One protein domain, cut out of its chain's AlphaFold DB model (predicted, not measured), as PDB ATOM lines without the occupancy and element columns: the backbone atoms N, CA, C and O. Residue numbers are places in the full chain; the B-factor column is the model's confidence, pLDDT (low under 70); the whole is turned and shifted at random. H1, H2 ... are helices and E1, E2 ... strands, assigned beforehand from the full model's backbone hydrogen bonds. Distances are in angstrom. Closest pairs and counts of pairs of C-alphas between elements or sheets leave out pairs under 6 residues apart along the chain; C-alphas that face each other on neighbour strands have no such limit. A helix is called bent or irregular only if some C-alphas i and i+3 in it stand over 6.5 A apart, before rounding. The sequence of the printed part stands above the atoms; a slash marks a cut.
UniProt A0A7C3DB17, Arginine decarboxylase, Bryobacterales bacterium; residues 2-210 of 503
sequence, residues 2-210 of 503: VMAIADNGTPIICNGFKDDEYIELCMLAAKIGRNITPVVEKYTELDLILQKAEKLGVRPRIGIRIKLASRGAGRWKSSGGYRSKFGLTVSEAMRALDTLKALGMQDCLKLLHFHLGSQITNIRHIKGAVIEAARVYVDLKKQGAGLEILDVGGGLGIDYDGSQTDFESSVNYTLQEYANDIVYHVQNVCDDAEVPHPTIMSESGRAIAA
ATOM      1  N   VAL A   2      -4.443 -18.037  36.037       89.88
ATOM      2  CA  VAL A   2      -4.119 -19.123  36.998       89.88
ATOM      3  C   VAL A   2      -3.659 -18.607  38.367       89.88
ATOM      4  O   VAL A   2      -4.249 -18.962  39.378       89.88
ATOM      5  N   MET A   3      -2.685 -17.691  38.413       88.12
ATOM      6  CA  MET A   3      -2.198 -17.119  39.679       88.12
ATOM      7  C   MET A   3      -3.253 -16.343  40.483       88.12
ATOM      8  O   MET A   3      -3.068 -16.149  41.681       88.12
ATOM      9  N   ALA A   4      -4.308 -15.847  39.834       90.31
ATOM     10  CA  ALA A   4      -5.386 -15.115  40.497       90.31
ATOM     11  C   ALA A   4      -6.449 -16.062  41.075       90.31
ATOM     12  O   ALA A   4      -7.056 -15.734  42.086       90.31
ATOM     13  N   ILE A   5      -6.649 -17.224  40.446       91.44
ATOM     14  CA  ILE A   5      -7.667 -18.213  40.829       91.44
ATOM     15  C   ILE A   5      -7.111 -19.210  41.854       91.44
ATOM     16  O   ILE A   5      -7.803 -19.568  42.802       91.44
ATOM     17  N   ALA A   6      -5.867 -19.655  41.673       91.62
ATOM     18  CA  ALA A   6      -5.230 -20.624  42.555       91.62
ATOM     19  C   ALA A   6      -5.003 -20.045  43.961       91.62
ATOM     20  O   ALA A   6      -4.690 -18.863  44.121       91.62
ATOM     21  N   ASP A   7      -5.104 -20.884  44.989       92.62
ATOM     22  CA  ASP A   7      -4.647 -20.561  46.342       92.62
ATOM     23  C   ASP A   7      -3.159 -20.939  46.536       92.62
ATOM     24  O   ASP A   7      -2.473 -21.339  45.595       92.62
ATOM     25  N   ASN A   8      -2.615 -20.749  47.742       93.12
ATOM     26  CA  ASN A   8      -1.207 -21.075  48.024       93.12
ATOM     27  C   ASN A   8      -0.946 -22.584  48.183       93.12
ATOM     28  O   ASN A   8       0.212 -22.998  48.149       93.12
ATOM     29  N   GLY A   9      -1.989 -23.400  48.358       93.38
ATOM     30  CA  GLY A   9      -1.876 -24.859  48.441       93.38
ATOM     31  C   GLY A   9      -1.887 -25.534  47.069       93.38
ATOM     32  O   GLY A   9      -1.304 -26.603  46.901       93.38
ATOM     33  N   THR A  10      -2.506 -24.892  46.080       95.19
ATOM     34  CA  THR A  10      -2.664 -25.417  44.725       95.19
ATOM     35  C   THR A  10      -1.315 -25.447  43.988       95.19
ATOM     36  O   THR A  10      -0.700 -24.389  43.814       95.19
ATOM     37  N   PRO A  11      -0.824 -26.618  43.538       95.56
ATOM     38  CA  PRO A  11       0.399 -26.697  42.747       95.56
ATOM     39  C   PRO A  11       0.198 -26.073  41.359       95.56
ATOM     40  O   PRO A  11      -0.780 -26.361  40.673       95.56
ATOM     41  N   ILE A  12       1.147 -25.238  40.934       97.50
ATOM     42  CA  ILE A  12       1.177 -24.601  39.613       97.50
ATOM     43  C   ILE A  12       2.432 -25.078  38.882       97.50
ATOM     44  O   ILE A  12       3.550 -24.740  39.277       97.50
ATOM     45  N   ILE A  13       2.252 -25.856  37.815       97.56
ATOM     46  CA  ILE A  13       3.345 -26.378  36.989       97.56
ATOM     47  C   ILE A  13       3.455 -25.532  35.720       97.56
ATOM     48  O   ILE A  13       2.484 -25.356  34.986       97.56
ATOM     49  N   CYS A  14       4.636 -24.967  35.478       97.69
ATOM     50  CA  CYS A  14       4.865 -24.040  34.373       97.69
ATOM     51  C   CYS A  14       5.693 -24.714  33.275       97.69
ATOM     52  O   CYS A  14       6.925 -24.757  33.351       97.69
ATOM     53  N   ASN A  15       4.994 -25.216  32.258       96.19
ATOM     54  CA  ASN A  15       5.551 -25.781  31.026       96.19
ATOM     55  C   ASN A  15       5.565 -24.733  29.888       96.19
ATOM     56  O   ASN A  15       5.101 -23.601  30.061       96.19
ATOM     57  N   GLY A  16       6.084 -25.109  28.717       93.81
ATOM     58  CA  GLY A  16       6.194 -24.260  27.530       93.81
ATOM     59  C   GLY A  16       7.533 -23.528  27.428       93.81
ATOM     60  O   GLY A  16       8.369 -23.577  28.327       93.81
ATOM     61  N   PHE A  17       7.743 -22.811  26.321       92.50
ATOM     62  CA  PHE A  17       8.929 -21.966  26.161       92.50
ATOM     63  C   PHE A  17       8.855 -20.769  27.115       92.50
ATOM     64  O   PHE A  17       7.841 -20.071  27.130       92.50
ATOM     65  N   LYS A  18       9.917 -20.539  27.893       96.06
ATOM     66  CA  LYS A  18       9.945 -19.486  28.918       96.06
ATOM     67  C   LYS A  18      10.973 -18.425  28.567       96.06
ATOM     68  O   LYS A  18      12.149 -18.734  28.375       96.06
ATOM     69  N   ASP A  19      10.520 -17.186  28.496       95.88
ATOM     70  CA  ASP A  19      11.365 -16.011  28.363       95.88
ATOM     71  C   ASP A  19      11.633 -15.357  29.730       95.88
ATOM     72  O   ASP A  19      11.283 -15.879  30.792       95.88
ATOM     73  N   ASP A  20      12.316 -14.215  29.687       96.56
ATOM     74  CA  ASP A  20      12.728 -13.445  30.859       96.56
ATOM     75  C   ASP A  20      11.534 -12.994  31.717       96.56
ATOM     76  O   ASP A  20      11.568 -13.142  32.942       96.56
ATOM     77  N   GLU A  21      10.464 -12.519  31.072       97.19
ATOM     78  CA  GLU A  21       9.241 -12.052  31.727       97.19
ATOM     79  C   GLU A  21       8.497 -13.205  32.409       97.19
ATOM     80  O   GLU A  21       8.115 -13.090  33.577       97.19
ATOM     81  N   TYR A  22       8.349 -14.350  31.737       97.62
ATOM     82  CA  TYR A  22       7.681 -15.511  32.319       97.62
ATOM     83  C   TYR A  22       8.450 -16.051  33.540       97.62
ATOM     84  O   TYR A  22       7.856 -16.314  34.592       97.62
ATOM     85  N   ILE A  23       9.779 -16.170  33.472       97.81
ATOM     86  CA  ILE A  23      10.558 -16.614  34.637       97.81
ATOM     87  C   ILE A  23      10.488 -15.596  35.783       97.81
ATOM     88  O   ILE A  23      10.319 -15.995  36.938       97.81
ATOM     89  N   GLU A  24      10.568 -14.294  35.495       97.50
ATOM     90  CA  GLU A  24      10.411 -13.244  36.509       97.50
ATOM     91  C   GLU A  24       9.038 -13.326  37.189       97.50
ATOM     92  O   GLU A  24       8.958 -13.296  38.421       97.50
ATOM     93  N   LEU A  25       7.972 -13.561  36.418       97.06
ATOM     94  CA  LEU A  25       6.628 -13.791  36.942       97.06
ATOM     95  C   LEU A  25       6.564 -15.013  37.867       97.06
ATOM     96  O   LEU A  25       5.980 -14.931  38.947       97.06
ATOM     97  N   CYS A  26       7.204 -16.126  37.488       97.38
ATOM     98  CA  CYS A  26       7.284 -17.321  38.330       97.38
ATOM     99  C   CYS A  26       7.954 -17.020  39.679       97.38
ATOM    100  O   CYS A  26       7.470 -17.452  40.727       97.38
ATOM    101  N   MET A  27       9.049 -16.256  39.670       97.62
ATOM    102  CA  MET A  27       9.766 -15.895  40.895       97.62
ATOM    103  C   MET A  27       8.948 -14.946  41.780       97.62
ATOM    104  O   MET A  27       8.884 -15.138  42.994       97.62
ATOM    105  N   LEU A  28       8.279 -13.949  41.192       96.81
ATOM    106  CA  LEU A  28       7.380 -13.051  41.925       96.81
ATOM    107  C   LEU A  28       6.193 -13.812  42.533       96.81
ATOM    108  O   LEU A  28       5.835 -13.571  43.686       96.81
ATOM    109  N   ALA A  29       5.632 -14.777  41.803       96.38
ATOM    110  CA  ALA A  29       4.569 -15.649  42.294       96.38
ATOM    111  C   ALA A  29       5.035 -16.517  43.475       96.38
ATOM    112  O   ALA A  29       4.339 -16.618  44.487       96.38
ATOM    113  N   ALA A  30       6.238 -17.090  43.397       96.00
ATOM    114  CA  ALA A  30       6.834 -17.809  44.519       96.00
ATOM    115  C   ALA A  30       7.040 -16.888  45.735       96.00
ATOM    116  O   ALA A  30       6.772 -17.281  46.869       96.00
ATOM    117  N   LYS A  31       7.439 -15.629  45.508       95.12
ATOM    118  CA  LYS A  31       7.666 -14.633  46.566       95.12
ATOM    119  C   LYS A  31       6.398 -14.261  47.341       95.12
ATOM    120  O   LYS A  31       6.484 -14.004  48.538       95.12
ATOM    121  N   ILE A  32       5.231 -14.270  46.692       94.44
ATOM    122  CA  ILE A  32       3.930 -14.077  47.364       94.44
ATOM    123  C   ILE A  32       3.374 -15.373  47.989       94.44
ATOM    124  O   ILE A  32       2.279 -15.364  48.549       94.44
ATOM    125  N   GLY A  33       4.116 -16.481  47.909       94.25
ATOM    126  CA  GLY A  33       3.778 -17.755  48.544       94.25
ATOM    127  C   GLY A  33       3.039 -18.759  47.656       94.25
ATOM    128  O   GLY A  33       2.519 -19.739  48.187       94.25
ATOM    129  N   ARG A  34       2.974 -18.562  46.330       95.81
ATOM    130  CA  ARG A  34       2.386 -19.570  45.430       95.81
ATOM    131  C   ARG A  34       3.267 -20.817  45.354       95.81
ATOM    132  O   ARG A  34       4.485 -20.712  45.209       95.81
ATOM    133  N   ASN A  35       2.643 -21.994  45.357       95.62
ATOM    134  CA  ASN A  35       3.311 -23.270  45.097       95.62
ATOM    135  C   ASN A  35       3.563 -23.456  43.589       95.62
ATOM    136  O   ASN A  35       2.913 -24.258  42.924       95.62
ATOM    137  N   ILE A  36       4.481 -22.662  43.037       97.31
ATOM    138  CA  ILE A  36       4.776 -22.604  41.603       97.31
ATOM    139  C   ILE A  36       6.113 -23.270  41.271       97.31
ATOM    140  O   ILE A  36       7.105 -23.076  41.973       97.31
ATOM    141  N   THR A  37       6.133 -24.071  40.206       98.31
ATOM    142  CA  THR A  37       7.304 -24.837  39.761       98.31
ATOM    143  C   THR A  37       7.533 -24.626  38.256       98.31
ATOM    144  O   THR A  37       6.872 -25.281  37.446       98.31
ATOM    145  N   PRO A  38       8.453 -23.731  37.842       98.38
ATOM    146  CA  PRO A  38       8.965 -23.705  36.472       98.38
ATOM    147  C   PRO A  38       9.675 -25.013  36.121       98.38
ATOM    148  O   PRO A  38      10.637 -25.414  36.781       98.38
ATOM    149  N   VAL A  39       9.204 -25.669  35.060       98.56
ATOM    150  CA  VAL A  39       9.801 -26.898  34.531       98.56
ATOM    151  C   VAL A  39      10.795 -26.535  33.437       98.56
ATOM    152  O   VAL A  39      10.407 -26.007  32.403       98.56
ATOM    153  N   VAL A  40      12.077 -26.819  33.634       98.19
ATOM    154  CA  VAL A  40      13.123 -26.592  32.633       98.19
ATOM    155  C   VAL A  40      12.884 -27.518  31.443       98.19
ATOM    156  O   VAL A  40      12.989 -28.742  31.559       98.19
ATOM    157  N   GLU A  41      12.575 -26.928  30.289       95.88
ATOM    158  CA  GLU A  41      12.333 -27.653  29.035       95.88
ATOM    159  C   GLU A  41      13.439 -27.433  28.000       95.88
ATOM    160  O   GLU A  41      13.559 -28.203  27.045       95.88
ATOM    161  N   LYS A  42      14.267 -26.406  28.207       94.31
ATOM    162  CA  LYS A  42      15.530 -26.171  27.506       94.31
ATOM    163  C   LYS A  42      16.599 -25.839  28.527       94.31
ATOM    164  O   LYS A  42      16.344 -25.076  29.449       94.31
ATOM    165  N   TYR A  43      17.805 -26.363  28.339       93.44
ATOM    166  CA  TYR A  43      18.858 -26.246  29.348       93.44
ATOM    167  C   TYR A  43      19.149 -24.789  29.752       93.44
ATOM    168  O   TYR A  43      19.324 -24.500  30.929       93.44
ATOM    169  N   THR A  44      19.121 -23.864  28.791       94.19
ATOM    170  CA  THR A  44      19.349 -22.426  29.013       94.19
ATOM    171  C   THR A  44      18.312 -21.761  29.924       94.19
ATOM    172  O   THR A  44      18.589 -20.707  30.482       94.19
ATOM    173  N   GLU A  45      17.121 -22.349  30.095       97.31
ATOM    174  CA  GLU A  45      16.104 -21.832  31.024       97.31
ATOM    175  C   GLU A  45      16.551 -21.971  32.487       97.31
ATOM    176  O   GLU A  45      16.129 -21.177  33.323       97.31
ATOM    177  N   LEU A  46      17.427 -22.937  32.805       97.88
ATOM    178  CA  LEU A  46      17.961 -23.092  34.159       97.88
ATOM    179  C   LEU A  46      18.768 -21.860  34.578       97.88
ATOM    180  O   LEU A  46      18.535 -21.319  35.657       97.88
ATOM    181  N   ASP A  47      19.669 -21.391  33.713       96.69
ATOM    182  CA  ASP A  47      20.492 -20.208  33.987       96.69
ATOM    183  C   ASP A  47      19.611 -18.975  34.224       96.69
ATOM    184  O   ASP A  47      19.851 -18.198  35.148       96.69
ATOM    185  N   LEU A  48      18.538 -18.836  33.440       96.81
ATOM    186  CA  LEU A  48      17.575 -17.747  33.575       96.81
ATOM    187  C   LEU A  48      16.819 -17.803  34.913       96.81
ATOM    188  O   LEU A  48      16.692 -16.785  35.595       96.81
ATOM    189  N   ILE A  49      16.361 -18.993  35.322       98.19
ATOM    190  CA  ILE A  49      15.720 -19.205  36.629       98.19
ATOM    191  C   ILE A  49      16.664 -18.801  37.759       98.19
ATOM    192  O   ILE A  49      16.250 -18.066  38.653       98.19
ATOM    193  N   LEU A  50      17.924 -19.240  37.710       98.00
ATOM    194  CA  LEU A  50      18.914 -18.954  38.747       98.00
ATOM    195  C   LEU A  50      19.211 -17.452  38.854       98.00
ATOM    196  O   LEU A  50      19.170 -16.901  39.953       98.00
ATOM    197  N   GLN A  51      19.411 -16.772  37.722       97.62
ATOM    198  CA  GLN A  51      19.648 -15.323  37.684       97.62
ATOM    199  C   GLN A  51      18.474 -14.528  38.275       97.62
ATOM    200  O   GLN A  51      18.670 -13.608  39.072       97.62
ATOM    201  N   LYS A  52      17.234 -14.877  37.908       97.69
ATOM    202  CA  LYS A  52      16.034 -14.194  38.418       97.69
ATOM    203  C   LYS A  52      15.775 -14.492  39.888       97.69
ATOM    204  O   LYS A  52      15.410 -13.583  40.634       97.69
ATOM    205  N   ALA A  53      15.981 -15.738  40.301       97.44
ATOM    206  CA  ALA A  53      15.873 -16.163  41.689       97.44
ATOM    207  C   ALA A  53      16.836 -15.375  42.589       97.44
ATOM    208  O   ALA A  53      16.407 -14.827  43.604       97.44
ATOM    209  N   GLU A  54      18.100 -15.236  42.179       97.19
ATOM    210  CA  GLU A  54      19.103 -14.440  42.895       97.19
ATOM    211  C   GLU A  54      18.706 -12.958  42.953       97.19
ATOM    212  O   GLU A  54      18.609 -12.388  44.041       97.19
ATOM    213  N   LYS A  55      18.375 -12.353  41.801       97.06
ATOM    214  CA  LYS A  55      17.961 -10.941  41.704       97.06
ATOM    215  C   LYS A  55      16.780 -10.610  42.623       97.06
ATOM    216  O   LYS A  55      16.721  -9.519  43.189       97.06
ATOM    217  N   LEU A  56      15.817 -11.524  42.752       96.88
ATOM    218  CA  LEU A  56      14.586 -11.309  43.515       96.88
ATOM    219  C   LEU A  56      14.644 -11.851  44.950       96.88
ATOM    220  O   LEU A  56      13.697 -11.614  45.713       96.88
ATOM    221  N   GLY A  57      15.734 -12.525  45.331       96.56
ATOM    222  CA  GLY A  57      15.926 -13.122  46.652       96.56
ATOM    223  C   GLY A  57      14.971 -14.285  46.934       96.56
ATOM    224  O   GLY A  57      14.433 -14.383  48.034       96.56
ATOM    225  N   VAL A  58      14.707 -15.126  45.933       97.19
ATOM    226  CA  VAL A  58      13.789 -16.272  46.015       97.19
ATOM    227  C   VAL A  58      14.596 -17.563  45.931       97.19
ATOM    228  O   VAL A  58      15.437 -17.704  45.052       97.19
ATOM    229  N   ARG A  59      14.327 -18.536  46.809       96.88
ATOM    230  CA  ARG A  59      14.815 -19.912  46.628       96.88
ATOM    231  C   ARG A  59      13.782 -20.680  45.788       96.88
ATOM    232  O   ARG A  59      12.691 -20.934  46.299       96.88
ATOM    233  N   PRO A  60      14.055 -20.983  44.508       97.06
ATOM    234  CA  PRO A  60      13.037 -21.464  43.581       97.06
ATOM    235  C   PRO A  60      12.712 -22.945  43.801       97.06
ATOM    236  O   PRO A  60      13.563 -23.728  44.216       97.06
ATOM    237  N   ARG A  61      11.491 -23.350  43.439       97.88
ATOM    238  CA  ARG A  61      11.166 -24.753  43.147       97.88
ATOM    239  C   ARG A  61      11.366 -24.971  41.651       97.88
ATOM    240  O   ARG A  61      10.845 -24.201  40.855       97.88
ATOM    241  N   ILE A  62      12.126 -25.987  41.269       98.62
ATOM    242  CA  ILE A  62      12.500 -26.254  39.878       98.62
ATOM    243  C   ILE A  62      12.030 -27.656  39.503       98.62
ATOM    244  O   ILE A  62      12.250 -28.618  40.244       98.62
ATOM    245  N   GLY A  63      11.389 -27.766  38.343       98.62
ATOM    246  CA  GLY A  63      11.138 -29.035  37.673       98.62
ATOM    247  C   GLY A  63      12.084 -29.224  36.489       98.62
ATOM    248  O   GLY A  63      12.604 -28.250  35.952       98.62
ATOM    249  N   ILE A  64      12.292 -30.459  36.045       98.31
ATOM    250  CA  ILE A  64      12.969 -30.752  34.774       98.31
ATOM    251  C   ILE A  64      12.082 -31.675  33.949       98.31
ATOM    252  O   ILE A  64      11.653 -32.719  34.438       98.31
ATOM    253  N   ARG A  65      11.861 -31.317  32.681       97.88
ATOM    254  CA  ARG A  65      11.245 -32.213  31.702       97.88
ATOM    255  C   ARG A  65      12.314 -33.060  31.036       97.88
ATOM    256  O   ARG A  65      13.268 -32.504  30.495       97.88
ATOM    257  N   ILE A  66      12.140 -34.376  30.998       95.19
ATOM    258  CA  ILE A  66      13.064 -35.285  30.307       95.19
ATOM    259  C   ILE A  66      12.514 -35.769  28.968       95.19
ATOM    260  O   ILE A  66      11.316 -35.994  28.790       95.19
ATOM    261  N   LYS A  67      13.424 -35.950  28.014       91.81
ATOM    262  CA  LYS A  67      13.171 -36.660  26.763       91.81
ATOM    263  C   LYS A  67      13.335 -38.150  26.996       91.81
ATOM    264  O   LYS A  67      14.407 -38.600  27.390       91.81
ATOM    265  N   LEU A  68      12.281 -38.894  26.693       85.62
ATOM    266  CA  LEU A  68      12.290 -40.348  26.744       85.62
ATOM    267  C   LEU A  68      12.762 -40.934  25.406       85.62
ATOM    268  O   LEU A  68      12.547 -40.354  24.336       85.62
ATOM    269  N   ALA A  69      13.396 -42.099  25.457       76.00
ATOM    270  CA  ALA A  69      13.643 -42.954  24.305       76.00
ATOM    271  C   ALA A  69      12.328 -43.547  23.780       76.00
ATOM    272  O   ALA A  69      12.143 -43.683  22.564       76.00
ATOM    273  N   SER A  70      11.403 -43.840  24.698       66.69
ATOM    274  CA  SER A  70      10.040 -44.277  24.408       66.69
ATOM    275  C   SER A  70       9.286 -43.227  23.571       66.69
ATOM    276  O   SER A  70       9.265 -42.039  23.896       66.69
ATOM    277  N   ARG A  71       8.690 -43.650  22.445       63.34
ATOM    278  CA  ARG A  71       7.934 -42.771  21.528       63.34
ATOM    279  C   ARG A  71       6.449 -42.722  21.901       63.34
ATOM    280  O   ARG A  71       5.911 -43.719  22.375       63.34
ATOM    281  N   GLY A  72       5.795 -41.593  21.613       57.41
ATOM    282  CA  GLY A  72       4.332 -41.479  21.652       57.41
ATOM    283  C   GLY A  72       3.644 -42.309  20.556       57.41
ATOM    284  O   GLY A  72       4.302 -42.824  19.645       57.41
ATOM    285  N   ALA A  73       2.319 -42.420  20.636       56.56
ATOM    286  CA  ALA A  73       1.465 -43.134  19.683       56.56
ATOM    287  C   ALA A  73       0.395 -42.206  19.078       56.56
ATOM    288  O   ALA A  73       0.226 -41.076  19.534       56.56
ATOM    289  N   GLY A  74      -0.297 -42.683  18.038       59.53
ATOM    290  CA  GLY A  74      -1.408 -41.972  17.396       59.53
ATOM    291  C   GLY A  74      -1.026 -40.637  16.741       59.53
ATOM    292  O   GLY A  74       0.134 -40.393  16.387       59.53
ATOM    293  N   ARG A  75      -2.023 -39.755  16.608       57.47
ATOM    294  CA  ARG A  75      -1.933 -38.453  15.914       57.47
ATOM    295  C   ARG A  75      -0.948 -37.474  16.557       57.47
ATOM    296  O   ARG A  75      -0.416 -36.597  15.885       57.47
ATOM    297  N   TRP A  76      -0.625 -37.669  17.836       60.88
ATOM    298  CA  TRP A  76       0.264 -36.796  18.613       60.88
ATOM    299  C   TRP A  76       1.690 -37.340  18.785       60.88
ATOM    300  O   TRP A  76       2.456 -36.824  19.601       60.88
ATOM    301  N   LYS A  77       2.091 -38.342  17.992       58.78
ATOM    302  CA  LYS A  77       3.397 -39.026  18.075       58.78
ATOM    303  C   LYS A  77       4.628 -38.108  18.075       58.78
ATOM    304  O   LYS A  77       5.645 -38.468  18.664       58.78
ATOM    305  N   SER A  78       4.561 -36.944  17.427       58.19
ATOM    306  CA  SER A  78       5.652 -35.955  17.373       58.19
ATOM    307  C   SER A  78       5.902 -35.230  18.703       58.19
ATOM    308  O   SER A  78       6.964 -34.632  18.880       58.19
ATOM    309  N   SER A  79       4.958 -35.303  19.647       58.12
ATOM    310  CA  SER A  79       5.041 -34.626  20.948       58.12
ATOM    311  C   SER A  79       5.983 -35.331  21.935       58.12
ATOM    312  O   SER A  79       6.501 -34.688  22.853       58.12
ATOM    313  N   GLY A  80       6.248 -36.627  21.732       59.19
ATOM    314  CA  GLY A  80       7.119 -37.459  22.569       59.19
ATOM    315  C   GLY A  80       8.409 -37.920  21.873       59.19
ATOM    316  O   GLY A  80       8.597 -37.762  20.666       59.19
ATOM    317  N   GLY A  81       9.307 -38.545  22.636       64.69
ATOM    318  CA  GLY A  81      10.558 -39.119  22.128       64.69
ATOM    319  C   GLY A  81      11.721 -38.124  21.960       64.69
ATOM    320  O   GLY A  81      11.578 -36.915  22.132       64.69
ATOM    321  N   TYR A  82      12.889 -38.628  21.537       63.50
ATOM    322  CA  TYR A  82      14.133 -37.847  21.353       63.50
ATOM    323  C   TYR A  82      14.009 -36.593  20.468       63.50
ATOM    324  O   TYR A  82      14.751 -35.629  20.659       63.50
ATOM    325  N   ARG A  83      13.099 -36.606  19.485       67.81
ATOM    326  CA  ARG A  83      12.871 -35.485  18.556       67.81
ATOM    327  C   ARG A  83      11.822 -34.482  19.049       67.81
ATOM    328  O   ARG A  83      11.502 -33.560  18.305       67.81
ATOM    329  N   SER A  84      11.301 -34.640  20.268       74.88
ATOM    330  CA  SER A  84      10.356 -33.681  20.844       74.88
ATOM    331  C   SER A  84      10.970 -32.277  20.917       74.88
ATOM    332  O   SER A  84      12.167 -32.105  21.186       74.88
ATOM    333  N   LYS A  85      10.126 -31.265  20.677       77.19
ATOM    334  CA  LYS A  85      10.482 -29.837  20.723       77.19
ATOM    335  C   LYS A  85      10.975 -29.406  22.110       77.19
ATOM    336  O   LYS A  85      11.766 -28.468  22.203       77.19
ATOM    337  N   PHE A  86      10.525 -30.095  23.157       86.06
ATOM    338  CA  PHE A  86      10.760 -29.749  24.555       86.06
ATOM    339  C   PHE A  86      11.383 -30.913  25.327       86.06
ATOM    340  O   PHE A  86      11.257 -32.079  24.944       86.06
ATOM    341  N   GLY A  87      12.051 -30.579  26.427       91.19
ATOM    342  CA  GLY A  87      12.673 -31.523  27.341       91.19
ATOM    343  C   GLY A  87      14.183 -31.634  27.160       91.19
ATOM    344  O   GLY A  87      14.736 -31.457  26.070       91.19
ATOM    345  N   LEU A  88      14.837 -31.973  28.261       94.44
ATOM    346  CA  LEU A  88      16.261 -32.218  28.350       94.44
ATOM    347  C   LEU A  88      16.573 -33.666  27.986       94.44
ATOM    348  O   LEU A  88      15.858 -34.598  28.354       94.44
ATOM    349  N   THR A  89      17.683 -33.869  27.294       93.88
ATOM    350  CA  THR A  89      18.331 -35.182  27.262       93.88
ATOM    351  C   THR A  89      18.782 -35.583  28.670       93.88
ATOM    352  O   THR A  89      18.987 -34.730  29.536       93.88
ATOM    353  N   VAL A  90      19.001 -36.879  28.907       92.38
ATOM    354  CA  VAL A  90      19.523 -37.363  30.200       92.38
ATOM    355  C   VAL A  90      20.852 -36.679  30.552       92.38
ATOM    356  O   VAL A  90      21.055 -36.276  31.694       92.38
ATOM    357  N   SER A  91      21.727 -36.458  29.567       93.31
ATOM    358  CA  SER A  91      22.990 -35.735  29.759       93.31
ATOM    359  C   SER A  91      22.785 -34.286  30.213       93.31
ATOM    360  O   SER A  91      23.504 -33.805  31.084       93.31
ATOM    361  N   GLU A  92      21.797 -33.586  29.658       96.44
ATOM    362  CA  GLU A  92      21.457 -32.224  30.079       96.44
ATOM    363  C   GLU A  92      20.818 -32.191  31.469       96.44
ATOM    364  O   GLU A  92      21.132 -31.290  32.243       96.44
ATOM    365  N   ALA A  93      19.971 -33.167  31.811       96.56
ATOM    366  CA  ALA A  93      19.379 -33.285  33.144       96.56
ATOM    367  C   ALA A  93      20.449 -33.533  34.224       96.56
ATOM    368  O   ALA A  93      20.428 -32.898  35.277       96.56
ATOM    369  N   MET A  94      21.433 -34.388  33.933       96.69
ATOM    370  CA  MET A  94      22.601 -34.605  34.794       96.69
ATOM    371  C   MET A  94      23.415 -33.320  34.970       96.69
ATOM    372  O   MET A  94      23.689 -32.905  36.093       96.69
ATOM    373  N   ARG A  95      23.715 -32.621  33.867       97.56
ATOM    374  CA  ARG A  95      24.435 -31.339  33.902       97.56
ATOM    375  C   ARG A  95      23.678 -30.266  34.698       97.56
ATOM    376  O   ARG A  95      24.298 -29.463  35.396       97.56
ATOM    377  N   ALA A  96      22.349 -30.252  34.615       98.00
ATOM    378  CA  ALA A  96      21.500 -29.355  35.394       98.00
ATOM    379  C   ALA A  96      21.601 -29.656  36.898       98.00
ATOM    380  O   ALA A  96      21.774 -28.735  37.694       98.00
ATOM    381  N   LEU A  97      21.569 -30.936  37.289       98.31
ATOM    382  CA  LEU A  97      21.778 -31.342  38.680       98.31
ATOM    383  C   LEU A  97      23.172 -30.947  39.187       98.31
ATOM    384  O   LEU A  97      23.284 -30.418  40.292       98.31
ATOM    385  N   ASP A  98      24.223 -31.155  38.395       98.19
ATOM    386  CA  ASP A  98      25.589 -30.776  38.774       98.19
ATOM    387  C   ASP A  98      25.736 -29.260  38.959       98.19
ATOM    388  O   ASP A  98      26.344 -28.807  39.930       98.19
ATOM    389  N   THR A  99      25.102 -28.471  38.086       98.25
ATOM    390  CA  THR A  99      25.038 -27.006  38.211       98.25
ATOM    391  C   THR A  99      24.349 -26.597  39.514       98.25
ATOM    392  O   THR A  99      24.872 -25.777  40.267       98.25
ATOM    393  N   LEU A 100      23.209 -27.216  39.838       98.44
ATOM    394  CA  LEU A 100      22.494 -26.950  41.087       98.44
ATOM    395  C   LEU A 100      23.308 -27.359  42.321       98.44
ATOM    396  O   LEU A 100      23.324 -26.620  43.301       98.44
ATOM    397  N   LYS A 101      24.025 -28.488  42.284       98.25
ATOM    398  CA  LYS A 101      24.918 -28.916  43.377       98.25
ATOM    399  C   LYS A 101      26.057 -27.936  43.612       98.25
ATOM    400  O   LYS A 101      26.348 -27.624  44.763       98.25
ATOM    401  N   ALA A 102      26.683 -27.440  42.544       98.12
ATOM    402  CA  ALA A 102      27.765 -26.462  42.642       98.12
ATOM    403  C   ALA A 102      27.321 -25.171  43.353       98.12
ATOM    404  O   ALA A 102      28.131 -24.516  44.005       98.12
ATOM    405  N   LEU A 103      26.027 -24.846  43.277       97.62
ATOM    406  CA  LEU A 103      25.402 -23.702  43.942       97.62
ATOM    407  C   LEU A 103      24.756 -24.048  45.298       97.62
ATOM    408  O   LEU A 103      24.167 -23.177  45.936       97.62
ATOM    409  N   GLY A 104      24.819 -25.306  45.751       97.62
ATOM    410  CA  GLY A 104      24.126 -25.758  46.965       97.62
ATOM    411  C   GLY A 104      22.597 -25.660  46.863       97.62
ATOM    412  O   GLY A 104      21.926 -25.354  47.847       97.62
ATOM    413  N   MET A 105      22.052 -25.850  45.660       98.25
ATOM    414  CA  MET A 105      20.633 -25.732  45.302       98.25
ATOM    415  C   MET A 105      20.032 -27.051  44.797       98.25
ATOM    416  O   MET A 105      18.966 -27.059  44.186       98.25
ATOM    417  N   GLN A 106      20.680 -28.193  45.030       97.56
ATOM    418  CA  GLN A 106      20.158 -29.501  44.622       97.56
ATOM    419  C   GLN A 106      18.793 -29.832  45.251       97.56
ATOM    420  O   GLN A 106      17.998 -30.550  44.649       97.56
ATOM    421  N   ASP A 107      18.486 -29.266  46.422       97.94
ATOM    422  CA  ASP A 107      17.178 -29.330  47.081       97.94
ATOM    423  C   ASP A 107      16.075 -28.596  46.308       97.94
ATOM    424  O   ASP A 107      14.905 -28.914  46.504       97.94
ATOM    425  N   CYS A 108      16.428 -27.640  45.441       98.31
ATOM    426  CA  CYS A 108      15.486 -26.873  44.625       98.31
ATOM    427  C   CYS A 108      14.922 -27.697  43.460       98.31
ATOM    428  O   CYS A 108      13.839 -27.381  42.971       98.31
ATOM    429  N   LEU A 109      15.611 -28.759  43.020       98.62
ATOM    430  CA  LEU A 109      15.101 -29.680  42.003       98.62
ATOM    431  C   LEU A 109      14.057 -30.612  42.626       98.62
ATOM    432  O   LEU A 109      14.408 -31.633  43.211       98.62
ATOM    433  N   LYS A 110      12.778 -30.242  42.521       98.56
ATOM    434  CA  LYS A 110      11.648 -30.893  43.209       98.56
ATOM    435  C   LYS A 110      10.842 -31.845  42.335       98.56
ATOM    436  O   LYS A 110      10.208 -32.751  42.872       98.56
ATOM    437  N   LEU A 111      10.840 -31.644  41.019       98.75
ATOM    438  CA  LEU A 111       9.912 -32.323  40.118       98.75
ATOM    439  C   LEU A 111      10.626 -32.875  38.882       98.75
ATOM    440  O   LEU A 111      11.395 -32.168  38.230       98.75
ATOM    441  N   LEU A 112      10.348 -34.134  38.547       98.62
ATOM    442  CA  LEU A 112      10.696 -34.724  37.258       98.62
ATOM    443  C   LEU A 112       9.418 -34.859  36.432       98.62
ATOM    444  O   LEU A 112       8.458 -35.456  36.905       98.62
ATOM    445  N   HIS A 113       9.418 -34.316  35.219       98.44
ATOM    446  CA  HIS A 113       8.269 -34.313  34.318       98.44
ATOM    447  C   HIS A 113       8.596 -35.060  33.024       98.44
ATOM    448  O   HIS A 113       9.705 -34.960  32.486       98.44
ATOM    449  N   PHE A 114       7.615 -35.754  32.461       95.31
ATOM    450  CA  PHE A 114       7.643 -36.175  31.066       95.31
ATOM    451  C   PHE A 114       6.244 -36.084  30.463       95.31
ATOM    452  O   PHE A 114       5.245 -36.077  31.168       95.31
ATOM    453  N   HIS A 115       6.172 -36.046  29.133       93.12
ATOM    454  CA  HIS A 115       4.892 -36.031  28.437       93.12
ATOM    455  C   HIS A 115       4.999 -36.759  27.096       93.12
ATOM    456  O   HIS A 115       5.865 -36.440  26.274       93.12
ATOM    457  N   LEU A 116       4.121 -37.744  26.888       89.12
ATOM    458  CA  LEU A 116       4.089 -38.588  25.687       89.12
ATOM    459  C   LEU A 116       3.308 -37.980  24.517       89.12
ATOM    460  O   LEU A 116       3.505 -38.403  23.377       89.12
ATOM    461  N   GLY A 117       2.445 -37.004  24.798       88.69
ATOM    462  CA  GLY A 117       1.419 -36.506  23.887       88.69
ATOM    463  C   GLY A 117       0.010 -36.764  24.425       88.69
ATOM    464  O   GLY A 117      -0.172 -37.441  25.435       88.69
ATOM    465  N   SER A 118      -0.992 -36.204  23.750       90.88
ATOM    466  CA  SER A 118      -2.411 -36.434  24.045       90.88
ATOM    467  C   SER A 118      -2.893 -37.766  23.453       90.88
ATOM    468  O   SER A 118      -2.351 -38.208  22.445       90.88
ATOM    469  N   GLN A 119      -3.948 -38.351  24.042       93.94
ATOM    470  CA  GLN A 119      -4.680 -39.510  23.503       93.94
ATOM    471  C   GLN A 119      -3.751 -40.693  23.164       93.94
ATOM    472  O   GLN A 119      -3.653 -41.139  22.022       93.94
ATOM    473  N   ILE A 120      -3.022 -41.197  24.162       94.12
ATOM    474  CA  ILE A 120      -2.200 -42.393  23.977       94.12
ATOM    475  C   ILE A 120      -3.136 -43.595  23.962       94.12
ATOM    476  O   ILE A 120      -3.714 -43.927  24.987       94.12
ATOM    477  N   THR A 121      -3.292 -44.239  22.809       94.50
ATOM    478  CA  THR A 121      -4.310 -45.285  22.601       94.50
ATOM    479  C   THR A 121      -3.911 -46.645  23.175       94.50
ATOM    480  O   THR A 121      -4.772 -47.450  23.515       94.50
ATOM    481  N   ASN A 122      -2.604 -46.898  23.331       95.06
ATOM    482  CA  ASN A 122      -2.072 -48.186  23.774       95.06
ATOM    483  C   ASN A 122      -1.312 -48.082  25.105       95.06
ATOM    484  O   ASN A 122      -0.269 -47.423  25.200       95.06
ATOM    485  N   ILE A 123      -1.789 -48.816  26.113       96.19
ATOM    486  CA  ILE A 123      -1.244 -48.825  27.478       96.19
ATOM    487  C   ILE A 123       0.235 -49.215  27.555       96.19
ATOM    488  O   ILE A 123       0.969 -48.743  28.424       96.19
ATOM    489  N   ARG A 124       0.730 -50.030  26.613       94.81
ATOM    490  CA  ARG A 124       2.139 -50.458  26.589       94.81
ATOM    491  C   ARG A 124       3.101 -49.284  26.427       94.81
ATOM    492  O   ARG A 124       4.201 -49.326  26.975       94.81
ATOM    493  N   HIS A 125       2.700 -48.232  25.712       92.94
ATOM    494  CA  HIS A 125       3.527 -47.033  25.558       92.94
ATOM    495  C   HIS A 125       3.629 -46.238  26.857       92.94
ATOM    496  O   HIS A 125       4.710 -45.759  27.195       92.94
ATOM    497  N   ILE A 126       2.531 -46.164  27.611       95.06
ATOM    498  CA  ILE A 126       2.490 -45.521  28.927       95.06
ATOM    499  C   ILE A 126       3.394 -46.291  29.897       95.06
ATOM    500  O   ILE A 126       4.277 -45.693  30.506       95.06
ATOM    501  N   LYS A 127       3.270 -47.626  29.947       95.50
ATOM    502  CA  LYS A 127       4.135 -48.509  30.753       95.50
ATOM    503  C   LYS A 127       5.617 -48.273  30.485       95.50
ATOM    504  O   LYS A 127       6.379 -48.011  31.411       95.50
ATOM    505  N   GLY A 128       6.025 -48.338  29.215       94.62
ATOM    506  CA  GLY A 128       7.425 -48.150  28.828       94.62
ATOM    507  C   GLY A 128       7.979 -46.792  29.267       94.62
ATOM    508  O   GLY A 128       9.070 -46.722  29.830       94.62
ATOM    509  N   ALA A 129       7.189 -45.734  29.088       94.56
ATOM    510  CA  ALA A 129       7.569 -44.377  29.457       94.56
ATOM    511  C   ALA A 129       7.692 -44.172  30.970       94.56
ATOM    512  O   ALA A 129       8.667 -43.584  31.428       94.56
ATOM    513  N   VAL A 130       6.730 -44.686  31.742       96.94
ATOM    514  CA  VAL A 130       6.742 -44.603  33.207       96.94
ATOM    515  C   VAL A 130       7.949 -45.341  33.772       96.94
ATOM    516  O   VAL A 130       8.635 -44.797  34.630       96.94
ATOM    517  N   ILE A 131       8.250 -46.544  33.271       97.00
ATOM    518  CA  ILE A 131       9.421 -47.316  33.714       97.00
ATOM    519  C   ILE A 131      10.710 -46.534  33.442       97.00
ATOM    520  O   ILE A 131      11.572 -46.435  34.314       97.00
ATOM    521  N   GLU A 132      10.852 -45.977  32.238       96.44
ATOM    522  CA  GLU A 132      12.022 -45.184  31.858       96.44
ATOM    523  C   GLU A 132      12.167 -43.934  32.741       96.44
ATOM    524  O   GLU A 132      13.234 -43.694  33.309       96.44
ATOM    525  N   ALA A 133      11.085 -43.175  32.927       96.88
ATOM    526  CA  ALA A 133      11.082 -41.969  33.747       96.88
ATOM    527  C   ALA A 133      11.335 -42.262  35.233       96.88
ATOM    528  O   ALA A 133      12.100 -41.542  35.873       96.88
ATOM    529  N   ALA A 134      10.755 -43.336  35.776       98.19
ATOM    530  CA  ALA A 134      10.989 -43.766  37.151       98.19
ATOM    531  C   ALA A 134      12.464 -44.130  37.383       98.19
ATOM    532  O   ALA A 134      13.019 -43.789  38.424       98.19
ATOM    533  N   ARG A 135      13.134 -44.749  36.398       97.81
ATOM    534  CA  ARG A 135      14.580 -45.030  36.476       97.81
ATOM    535  C   ARG A 135      15.406 -43.746  36.528       97.81
ATOM    536  O   ARG A 135      16.277 -43.613  37.382       97.81
ATOM    537  N   VAL A 136      15.085 -42.771  35.678       97.81
ATOM    538  CA  VAL A 136      15.740 -41.454  35.722       97.81
ATOM    539  C   VAL A 136      15.487 -40.755  37.064       97.81
ATOM    540  O   VAL A 136      16.408 -40.179  37.639       97.81
ATOM    541  N   TYR A 137      14.264 -40.842  37.596       98.62
ATOM    542  CA  TYR A 137      13.906 -40.284  38.900       98.62
ATOM    543  C   TYR A 137      14.774 -40.853  40.027       98.62
ATOM    544  O   TYR A 137      15.396 -40.081  40.763       98.62
ATOM    545  N   VAL A 138      14.851 -42.184  40.158       98.50
ATOM    546  CA  VAL A 138      15.609 -42.817  41.251       98.50
ATOM    547  C   VAL A 138      17.106 -42.528  41.145       98.50
ATOM    548  O   VAL A 138      17.739 -42.265  42.167       98.50
ATOM    549  N   ASP A 139      17.665 -42.483  39.933       97.88
ATOM    550  CA  ASP A 139      19.084 -42.183  39.725       97.88
ATOM    551  C   ASP A 139      19.422 -40.727  40.076       97.88
ATOM    552  O   ASP A 139      20.415 -40.471  40.762       97.88
ATOM    553  N   LEU A 140      18.585 -39.762  39.680       98.12
ATOM    554  CA  LEU A 140      18.758 -38.358  40.075       98.12
ATOM    555  C   LEU A 140      18.595 -38.180  41.592       98.12
ATOM    556  O   LEU A 140      19.362 -37.444  42.221       98.12
ATOM    557  N   LYS A 141      17.629 -38.882  42.200       98.19
ATOM    558  CA  LYS A 141      17.386 -38.852  43.648       98.19
ATOM    559  C   LYS A 141      18.579 -39.402  44.434       98.19
ATOM    560  O   LYS A 141      19.039 -38.740  45.361       98.19
ATOM    561  N   LYS A 142      19.132 -40.555  44.035       98.00
ATOM    562  CA  LYS A 142      20.348 -41.148  44.632       98.00
ATOM    563  C   LYS A 142      21.558 -40.233  44.529       98.00
ATOM    564  O   LYS A 142      22.394 -40.196  45.426       98.00
ATOM    565  N   GLN A 143      21.630 -39.456  43.456       97.12
ATOM    566  CA  GLN A 143      22.670 -38.457  43.277       97.12
ATOM    567  C   GLN A 143      22.445 -37.177  44.092       97.12
ATOM    568  O   GLN A 143      23.264 -36.268  43.999       97.12
ATOM    569  N   GLY A 144      21.393 -37.089  44.908       96.75
ATOM    570  CA  GLY A 144      21.170 -35.991  45.849       96.75
ATOM    571  C   GLY A 144      20.198 -34.915  45.366       96.75
ATOM    572  O   GLY A 144      20.104 -33.872  46.010       96.75
ATOM    573  N   ALA A 145      19.476 -35.133  44.262       97.94
ATOM    574  CA  ALA A 145      18.404 -34.228  43.863       97.94
ATOM    575  C   ALA A 145      17.284 -34.188  44.921       97.94
ATOM    576  O   ALA A 145      16.879 -35.211  45.478       97.94
ATOM    577  N   GLY A 146      16.715 -33.008  45.153       97.81
ATOM    578  CA  GLY A 146      15.592 -32.772  46.062       97.81
ATOM    579  C   GLY A 146      14.241 -33.308  45.583       97.81
ATOM    580  O   GLY A 146      13.221 -32.820  46.056       97.81
ATOM    581  N   LEU A 147      14.223 -34.271  44.656       98.44
ATOM    582  CA  LEU A 147      13.026 -34.716  43.945       98.44
ATOM    583  C   LEU A 147      11.957 -35.266  44.899       98.44
ATOM    584  O   LEU A 147      12.246 -36.088  45.765       98.44
ATOM    585  N   GLU A 148      10.727 -34.807  44.736       98.06
ATOM    586  CA  GLU A 148       9.557 -35.185  45.541       98.06
ATOM    587  C   GLU A 148       8.388 -35.628  44.652       98.06
ATOM    588  O   GLU A 148       7.535 -36.395  45.094       98.06
ATOM    589  N   ILE A 149       8.344 -35.133  43.410       98.69
ATOM    590  CA  ILE A 149       7.226 -35.318  42.487       98.69
ATOM    591  C   ILE A 149       7.726 -35.979  41.204       98.69
ATOM    592  O   ILE A 149       8.708 -35.527  40.603       98.69
ATOM    593  N   LEU A 150       7.018 -37.023  40.779       98.75
ATOM    594  CA  LEU A 150       7.108 -37.585  39.439       98.75
ATOM    595  C   LEU A 150       5.811 -37.256  38.701       98.75
ATOM    596  O   LEU A 150       4.751 -37.805  39.000       98.75
ATOM    597  N   ASP A 151       5.912 -36.339  37.755       98.62
ATOM    598  CA  ASP A 151       4.810 -35.913  36.913       98.62
ATOM    599  C   ASP A 151       4.835 -36.689  35.594       98.62
ATOM    600  O   ASP A 151       5.789 -36.607  34.813       98.62
ATOM    601  N   VAL A 152       3.786 -37.483  35.372       97.44
ATOM    602  CA  VAL A 152       3.624 -38.318  34.177       97.44
ATOM    603  C   VAL A 152       3.000 -37.562  32.999       97.44
ATOM    604  O   VAL A 152       2.797 -38.149  31.932       97.44
ATOM    605  N   GLY A 153       2.675 -36.280  33.196       95.69
ATOM    606  CA  GLY A 153       2.036 -35.419  32.213       95.69
ATOM    607  C   GLY A 153       0.638 -35.898  31.826       95.69
ATOM    608  O   GLY A 153      -0.015 -36.680  32.526       95.69
ATOM    609  N   GLY A 154       0.150 -35.397  30.690       94.38
ATOM    610  CA  GLY A 154      -1.069 -35.898  30.055       94.38
ATOM    611  C   GLY A 154      -0.844 -37.185  29.252       94.38
ATOM    612  O   GLY A 154       0.267 -37.704  29.158       94.38
ATOM    613  N   GLY A 155      -1.907 -37.666  28.609       93.12
ATOM    614  CA  GLY A 155      -1.854 -38.812  27.695       93.12
ATOM    615  C   GLY A 155      -2.907 -39.877  27.962       93.12
ATOM    616  O   GLY A 155      -3.182 -40.658  27.055       93.12
ATOM    617  N   LEU A 156      -3.542 -39.850  29.142       96.88
ATOM    618  CA  LEU A 156      -4.775 -40.588  29.410       96.88
ATOM    619  C   LEU A 156      -5.806 -40.247  28.325       96.88
ATOM    620  O   LEU A 156      -6.238 -39.096  28.205       96.88
ATOM    621  N   GLY A 157      -6.111 -41.233  27.488       95.31
ATOM    622  CA  GLY A 157      -7.029 -41.079  26.372       95.31
ATOM    623  C   GLY A 157      -8.482 -41.287  26.779       95.31
ATOM    624  O   GLY A 157      -8.784 -41.764  27.873       95.31
ATOM    625  N   ILE A 158      -9.369 -40.905  25.868       96.12
ATOM    626  CA  ILE A 158     -10.814 -41.097  25.974       96.12
ATOM    627  C   ILE A 158     -11.279 -42.046  24.881       96.12
ATOM    628  O   ILE A 158     -10.797 -41.983  23.753       96.12
ATOM    629  N   ASP A 159     -12.215 -42.918  25.223       95.00
ATOM    630  CA  ASP A 159     -12.874 -43.792  24.264       95.00
ATOM    631  C   ASP A 159     -14.008 -43.025  23.564       95.00
ATOM    632  O   ASP A 159     -15.107 -42.907  24.111       95.00
ATOM    633  N   TYR A 160     -13.717 -42.421  22.405       94.69
ATOM    634  CA  TYR A 160     -14.711 -41.653  21.647       94.69
ATOM    635  C   TYR A 160     -15.632 -42.555  20.830       94.69
ATOM    636  O   TYR A 160     -16.794 -42.205  20.653       94.69
ATOM    637  N   ASP A 161     -15.133 -43.687  20.324       92.56
ATOM    638  CA  ASP A 161     -15.894 -44.599  19.460       92.56
ATOM    639  C   ASP A 161     -16.554 -45.776  20.207       92.56
ATOM    640  O   ASP A 161     -17.437 -46.445  19.666       92.56
ATOM    641  N   GLY A 162     -16.195 -46.001  21.472       92.50
ATOM    642  CA  GLY A 162     -16.765 -47.054  22.308       92.50
ATOM    643  C   GLY A 162     -16.219 -48.453  22.008       92.50
ATOM    644  O   GLY A 162     -16.805 -49.440  22.464       92.50
ATOM    645  N   SER A 163     -15.161 -48.570  21.199       91.38
ATOM    646  CA  SER A 163     -14.593 -49.853  20.771       91.38
ATOM    647  C   SER A 163     -13.665 -50.476  21.813       91.38
ATOM    648  O   SER A 163     -13.481 -51.695  21.796       91.38
ATOM    649  N   GLN A 164     -13.091 -49.672  22.716       92.44
ATOM    650  CA  GLN A 164     -12.054 -50.089  23.672       92.44
ATOM    651  C   GLN A 164     -10.844 -50.771  23.002       92.44
ATOM    652  O   GLN A 164     -10.256 -51.724  23.521       92.44
ATOM    653  N   THR A 165     -10.475 -50.291  21.816       91.31
ATOM    654  CA  THR A 165      -9.310 -50.747  21.043       91.31
ATOM    655  C   THR A 165      -8.184 -49.711  21.050       91.31
ATOM    656  O   THR A 165      -8.357 -48.599  21.547       91.31
ATOM    657  N   ASP A 166      -7.017 -50.045  20.484       87.81
ATOM    658  CA  ASP A 166      -5.918 -49.088  20.292       87.81
ATOM    659  C   ASP A 166      -6.056 -48.229  19.020       87.81
ATOM    660  O   ASP A 166      -5.095 -47.556  18.625       87.81
ATOM    661  N   PHE A 167      -7.255 -48.208  18.421       88.56
ATOM    662  CA  PHE A 167      -7.627 -47.315  17.327       88.56
ATOM    663  C   PHE A 167      -7.509 -45.836  17.727       88.56
ATOM    664  O   PHE A 167      -7.608 -45.480  18.899       88.56
ATOM    665  N   GLU A 168      -7.292 -44.952  16.748       86.19
ATOM    666  CA  GLU A 168      -6.928 -43.544  16.987       86.19
ATOM    667  C   GLU A 168      -7.949 -42.759  17.825       86.19
ATOM    668  O   GLU A 168      -7.560 -41.849  18.558       86.19
ATOM    669  N   SER A 169      -9.233 -43.116  17.731       90.06
ATOM    670  CA  SER A 169     -10.334 -42.485  18.476       90.06
ATOM    671  C   SER A 169     -10.743 -43.259  19.738       90.06
ATOM    672  O   SER A 169     -11.763 -42.944  20.347       90.06
ATOM    673  N   SER A 170      -9.938 -44.231  20.169       93.12
ATOM    674  CA  SER A 170     -10.210 -45.104  21.316       93.12
ATOM    675  C   SER A 170      -8.973 -45.272  22.214       93.12
ATOM    676  O   SER A 170      -7.907 -44.696  21.976       93.12
ATOM    677  N   VAL A 171      -9.130 -46.036  23.295       95.12
ATOM    678  CA  VAL A 171      -8.056 -46.544  24.152       95.12
ATOM    679  C   VAL A 171      -8.244 -48.035  24.439       95.12
ATOM    680  O   VAL A 171      -9.363 -48.493  24.645       95.12
ATOM    681  N   ASN A 172      -7.150 -48.800  24.510       96.19
ATOM    682  CA  ASN A 172      -7.186 -50.234  24.834       96.19
ATOM    683  C   ASN A 172      -7.064 -50.541  26.335       96.19
ATOM    684  O   ASN A 172      -6.631 -51.632  26.707       96.19
ATOM    685  N   TYR A 173      -7.381 -49.568  27.187       97.44
ATOM    686  CA  TYR A 173      -7.211 -49.657  28.632       97.44
ATOM    687  C   TYR A 173      -8.287 -48.881  29.376       97.44
ATOM    688  O   TYR A 173      -8.903 -47.951  28.858       97.44
ATOM    689  N   THR A 174      -8.482 -49.252  30.636       97.44
ATOM    690  CA  THR A 174      -9.401 -48.559  31.541       97.44
ATOM    691  C   THR A 174      -8.680 -47.491  32.361       97.44
ATOM    692  O   THR A 174      -7.461 -47.540  32.540       97.44
ATOM    693  N   LEU A 175      -9.438 -46.561  32.953       97.06
ATOM    694  CA  LEU A 175      -8.897 -45.596  33.919       97.06
ATOM    695  C   LEU A 175      -8.170 -46.292  35.083       97.06
ATOM    696  O   LEU A 175      -7.106 -45.846  35.510       97.06
ATOM    697  N   GLN A 176      -8.729 -47.400  35.580       98.25
ATOM    698  CA  GLN A 176      -8.131 -48.149  36.683       98.25
ATOM    699  C   GLN A 176      -6.839 -48.852  36.258       98.25
ATOM    700  O   GLN A 176      -5.884 -48.866  37.027       98.25
ATOM    701  N   GLU A 177      -6.785 -49.412  35.047       98.31
ATOM    702  CA  GLU A 177      -5.554 -49.990  34.497       98.31
ATOM    703  C   GLU A 177      -4.462 -48.924  34.353       98.31
ATOM    704  O   GLU A 177      -3.364 -49.122  34.866       98.31
ATOM    705  N   TYR A 178      -4.784 -47.758  33.777       98.44
ATOM    706  CA  TYR A 178      -3.860 -46.621  33.686       98.44
ATOM    707  C   TYR A 178      -3.273 -46.241  35.054       98.44
ATOM    708  O   TYR A 178      -2.054 -46.126  35.201       98.44
ATOM    709  N   ALA A 179      -4.130 -46.095  36.069       98.50
ATOM    710  CA  ALA A 179      -3.697 -45.768  37.424       98.50
ATOM    711  C   ALA A 179      -2.826 -46.880  38.035       98.50
ATOM    712  O   ALA A 179      -1.752 -46.595  38.568       98.50
ATOM    713  N   ASN A 180      -3.258 -48.140  37.922       98.69
ATOM    714  CA  ASN A 180      -2.527 -49.296  38.440       98.69
ATOM    715  C   ASN A 180      -1.137 -49.396  37.821       98.69
ATOM    716  O   ASN A 180      -0.164 -49.586  38.540       98.69
ATOM    717  N   ASP A 181      -1.035 -49.248  36.503       98.31
ATOM    718  CA  ASP A 181       0.219 -49.400  35.779       98.31
ATOM    719  C   ASP A 181       1.220 -48.303  36.134       98.31
ATOM    720  O   ASP A 181       2.403 -48.588  36.326       98.31
ATOM    721  N   ILE A 182       0.755 -47.059  36.289       98.50
ATOM    722  CA  ILE A 182       1.612 -45.968  36.755       98.50
ATOM    723  C   ILE A 182       2.118 -46.256  38.168       98.50
ATOM    724  O   ILE A 182       3.327 -46.260  38.397       98.50
ATOM    725  N   VAL A 183       1.209 -46.525  39.108       98.75
ATOM    726  CA  VAL A 183       1.566 -46.731  40.518       98.75
ATOM    727  C   VAL A 183       2.483 -47.941  40.676       98.75
ATOM    728  O   VAL A 183       3.536 -47.827  41.297       98.75
ATOM    729  N   TYR A 184       2.138 -49.073  40.061       98.62
ATOM    730  CA  TYR A 184       2.894 -50.320  40.153       98.62
ATOM    731  C   TYR A 184       4.316 -50.180  39.604       98.62
ATOM    732  O   TYR A 184       5.277 -50.625  40.232       98.62
ATOM    733  N   HIS A 185       4.488 -49.556  38.435       98.44
ATOM    734  CA  HIS A 185       5.819 -49.412  37.845       98.44
ATOM    735  C   HIS A 185       6.688 -48.397  38.590       98.44
ATOM    736  O   HIS A 185       7.881 -48.651  38.758       98.44
ATOM    737  N   VAL A 186       6.111 -47.295  39.076       98.75
ATOM    738  CA  VAL A 186       6.838 -46.340  39.928       98.75
ATOM    739  C   VAL A 186       7.252 -47.005  41.237       98.75
ATOM    740  O   VAL A 186       8.419 -46.905  41.614       98.75
ATOM    741  N   GLN A 187       6.332 -47.722  41.888       98.62
ATOM    742  CA  GLN A 187       6.590 -48.441  43.133       98.62
ATOM    743  C   GLN A 187       7.744 -49.433  42.972       98.62
ATOM    744  O   GLN A 187       8.735 -49.309  43.679       98.62
ATOM    745  N   ASN A 188       7.658 -50.362  42.014       98.56
ATOM    746  CA  ASN A 188       8.680 -51.399  41.845       98.56
ATOM    747  C   ASN A 188      10.072 -50.812  41.595       98.56
ATOM    748  O   ASN A 188      11.045 -51.259  42.188       98.56
ATOM    749  N   VAL A 189      10.177 -49.788  40.738       98.69
ATOM    750  CA  VAL A 189      11.473 -49.155  40.454       98.69
ATOM    751  C   VAL A 189      12.026 -48.436  41.686       98.69
ATOM    752  O   VAL A 189      13.237 -48.453  41.902       98.69
ATOM    753  N   CYS A 190      11.167 -47.812  42.496       98.62
ATOM    754  CA  CYS A 190      11.585 -47.164  43.737       98.62
ATOM    755  C   CYS A 190      11.994 -48.182  44.812       98.62
ATOM    756  O   CYS A 190      13.030 -47.986  45.443       98.62
ATOM    757  N   ASP A 191      11.232 -49.267  44.976       98.62
ATOM    758  CA  ASP A 191      11.508 -50.350  45.926       98.62
ATOM    759  C   ASP A 191      12.833 -51.048  45.591       98.62
ATOM    760  O   ASP A 191      13.712 -51.130  46.449       98.62
ATOM    761  N   ASP A 192      13.038 -51.438  44.326       98.38
ATOM    762  CA  ASP A 192      14.292 -52.040  43.842       98.38
ATOM    763  C   ASP A 192      15.501 -51.118  44.060       98.38
ATOM    764  O   ASP A 192      16.632 -51.564  44.264       98.38
ATOM    765  N   ALA A 193      15.278 -49.806  43.966       98.12
ATOM    766  CA  ALA A 193      16.312 -48.805  44.143       98.12
ATOM    767  C   ALA A 193      16.494 -48.370  45.605       98.12
ATOM    768  O   ALA A 193      17.424 -47.601  45.854       98.12
ATOM    769  N   GLU A 194      15.654 -48.822  46.539       98.06
ATOM    770  CA  GLU A 194      15.595 -48.348  47.930       98.06
ATOM    771  C   GLU A 194      15.436 -46.815  48.032       98.06
ATOM    772  O   GLU A 194      16.048 -46.140  48.862       98.06
ATOM    773  N   VAL A 195      14.621 -46.237  47.144       98.06
ATOM    774  CA  VAL A 195      14.325 -44.799  47.092       98.06
ATOM    775  C   VAL A 195      12.895 -44.544  47.589       98.06
ATOM    776  O   VAL A 195      11.982 -45.256  47.175       98.06
ATOM    777  N   PRO A 196      12.648 -43.517  48.430       98.12
ATOM    778  CA  PRO A 196      11.291 -43.165  48.844       98.12
ATOM    779  C   PRO A 196      10.377 -42.863  47.654       98.12
ATOM    780  O   PRO A 196      10.776 -42.167  46.715       98.12
ATOM    781  N   HIS A 197       9.139 -43.350  47.724       98.56
ATOM    782  CA  HIS A 197       8.158 -43.176  46.654       98.56
ATOM    783  C   HIS A 197       7.827 -41.687  46.447       98.56
ATOM    784  O   HIS A 197       7.597 -40.976  47.431       98.56
ATOM    785  N   PRO A 198       7.797 -41.189  45.194       98.50
ATOM    786  CA  PRO A 198       7.378 -39.822  44.905       98.50
ATOM    787  C   PRO A 198       5.874 -39.627  45.090       98.50
ATOM    788  O   PRO A 198       5.082 -40.563  44.997       98.50
ATOM    789  N   THR A 199       5.466 -38.364  45.207       98.56
ATOM    790  CA  THR A 199       4.104 -37.975  44.830       98.56
ATOM    791  C   THR A 199       3.963 -38.105  43.316       98.56
ATOM    792  O   THR A 199       4.747 -37.523  42.566       98.56
ATOM    793  N   ILE A 200       2.966 -38.857  42.861       98.62
ATOM    794  CA  ILE A 200       2.666 -39.003  41.436       98.62
ATOM    795  C   ILE A 200       1.680 -37.908  41.030       98.62
ATOM    796  O   ILE A 200       0.652 -37.722  41.681       98.62
ATOM    797  N   MET A 201       1.989 -37.191  39.952       98.06
ATOM    798  CA  MET A 201       1.121 -36.175  39.353       98.06
ATOM    799  C   MET A 201       0.778 -36.564  37.913       98.06
ATOM    800  O   MET A 201       1.606 -37.149  37.224       98.06
ATOM    801  N   SER A 202      -0.447 -36.267  37.473       97.75
ATOM    802  CA  SER A 202      -0.915 -36.485  36.101       97.75
ATOM    803  C   SER A 202      -1.674 -35.255  35.610       97.75
ATOM    804  O   SER A 202      -2.538 -34.731  36.312       97.75
ATOM    805  N   GLU A 203      -1.392 -34.830  34.381       97.44
ATOM    806  CA  GLU A 203      -2.002 -33.667  33.724       97.44
ATOM    807  C   GLU A 203      -3.086 -34.120  32.723       97.44
ATOM    808  O   GLU A 203      -3.091 -33.761  31.543       97.44
ATOM    809  N   SER A 204      -4.005 -34.978  33.174       97.31
ATOM    810  CA  SER A 204      -5.022 -35.642  32.338       97.31
ATOM    811  C   SER A 204      -6.196 -34.732  31.928       97.31
ATOM    812  O   SER A 204      -7.362 -35.055  32.145       97.31
ATOM    813  N   GLY A 205      -5.902 -33.590  31.296       96.44
ATOM    814  CA  GLY A 205      -6.892 -32.559  30.958       96.44
ATOM    815  C   GLY A 205      -8.031 -33.049  30.056       96.44
ATOM    816  O   GLY A 205      -9.198 -32.860  30.388       96.44
ATOM    817  N   ARG A 206      -7.710 -33.754  28.959       96.00
ATOM    818  CA  ARG A 206      -8.723 -34.323  28.043       96.00
ATOM    819  C   ARG A 206      -9.686 -35.256  28.776       96.00
ATOM    820  O   ARG A 206     -10.883 -35.199  28.525       96.00
ATOM    821  N   ALA A 207      -9.174 -36.077  29.691       95.56
ATOM    822  CA  ALA A 207      -9.988 -37.045  30.413       95.56
ATOM    823  C   ALA A 207     -10.988 -36.391  31.377       95.56
ATOM    824  O   ALA A 207     -12.089 -36.898  31.560       95.56
ATOM    825  N   ILE A 208     -10.614 -35.246  31.954       96.31
ATOM    826  CA  ILE A 208     -11.480 -34.461  32.840       96.31
ATOM    827  C   ILE A 208     -12.520 -33.683  32.025       96.31
ATOM    828  O   ILE A 208     -13.689 -33.639  32.395       96.31
ATOM    829  N   ALA A 209     -12.099 -33.069  30.918       97.06
ATOM    830  CA  ALA A 209     -12.925 -32.117  30.189       97.06
ATOM    831  C   ALA A 209     -13.817 -32.753  29.110       97.06
ATOM    832  O   ALA A 209     -14.866 -32.204  28.814       97.06
ATOM    833  N   ALA A 210     -13.485 -33.904  28.518       95.75
ATOM    834  CA  ALA A 210     -14.220 -34.391  27.339       95.75
ATOM    835  C   ALA A 210     -15.737 -34.550  27.571       95.75
ATOM    836  O   ALA A 210     -16.534 -34.072  26.768       95.75
TER     837      ALA A 210
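What this domain is: This is residues 2 to 210 of the 503 residues of the protein "Arginine decarboxylase" of Bryobacterales bacterium (UniProt A0A7C3DB17). Six parallel strands stand side by side and curl like part of a barrel, open along one side, with H2, H3, H5, H6 and H7 ranged round the outside of the curve. The long stretch of residues 152 to 174, between E5 and H7, reaches to one end of the longest axis at Ser 163, while H3 lies at the opposite end. The printed part has 209 residues, with eight named helices and six named strands in the order H1 E1 H2 E2 H3 E3 H4 H5 E4 H6 E5 H7 E6 H8; the strongly twisted sheet keeps the order E1 E2 E3 E4 E5 E6. The class is mixed, helices and strands; the whole is compact, with a radius of gyration of the C-alphas of 17.2 A and spans of 55 by 40 by 31 A.

Where its parts are: Find C-alpha 2 at (-4.119, -19.123, 36.998), where H1 begins, residues 2 to 5. Next come E1, residues 12 to 14, and H2, residues 20 to 31, 16.5 A long. E2, residues 36 to 40, runs 12.9 A, and H3, residues 44 to 56, runs 18.9 A. After E3, residues 62 to 65, look for H4, residues 74 to 79; it is irregular, with C-alphas 75 and 78 8.1 A apart. H5, residues 90 to 102, is 18.5 A long, and E4, residues 109 to 113, is 11.3 A long. Find C-alpha 123 at (-1.244, -48.825, 27.478); from there H6, residues 123 to 142, runs 28.6 A. E5, residues 149 to 151, precedes H7, residues 175 to 192, 26.0 A long. E6, residues 199 to 201, and H8, residues 205 to 210, follow; H8 ends at C-alpha 210, (-14.220, -34.391, 27.339).

How they stand to each other: Start at edge strand E1: N 37 and O 12 are 2.8 A apart across to E2. The pairing of E2 is staggered, residues 36 to 38 with E1 and 39 to 40 with E3, where N 40 and O 63 are 2.8 A apart. Across E3 and E4 look at N 113 and O 64, 2.9 A; across E4 and E5 at N 151 and O 112, 2.8 A; across E5 and edge strand E6 at N 150 and O 199, 2.9 A. Five strand-helix-strand units, parallel neighbour strands joined through helices, have right-handed crossovers: E1, H2, E2; E2, H3, E3; E3, H4 H5, E4; E4, H6, E5; and E5, H7, E6. H2, H3 and H6 on one face of the sheet make two layers, a helix layer and a strand layer. H2 is over E2 at a height over the sheet of 8.4 A, and H6 is over E4 and, only just, with 3 of its C-alphas, over E5, at 8.9 A. H5 only grazes the sheet, with residues 90 to 101. H2 and H3 touch at Glu 24 and Lys 52, their closest C-alphas at 6.0 A, with a steep tilt of 49 degrees, the same way. H6 and H7 touch at Ala 134 and Val 186, their closest C-alphas at 5.6 A. H1, H4 and H8 touch no helix and are not on the sheet. Every O i to N i+4 pair is within hydrogen-bond range in H2, H5, H6, H7 and H8; H3 has 8 of 9, H4 has 0 of 2 but 2 of 3 O i to N i+3 pairs, and H1 is too short for an i+4 pair.

The domain as a whole: The two C-alphas farthest apart, those of Lys 55 and Ser 163, are 54.9 A apart. The printed part has no cut, and the link from E5 to H7, 23 residues, is long. Mean pLDDT of the printed part is 93.5; look for values under 70 at residues 70 to 83.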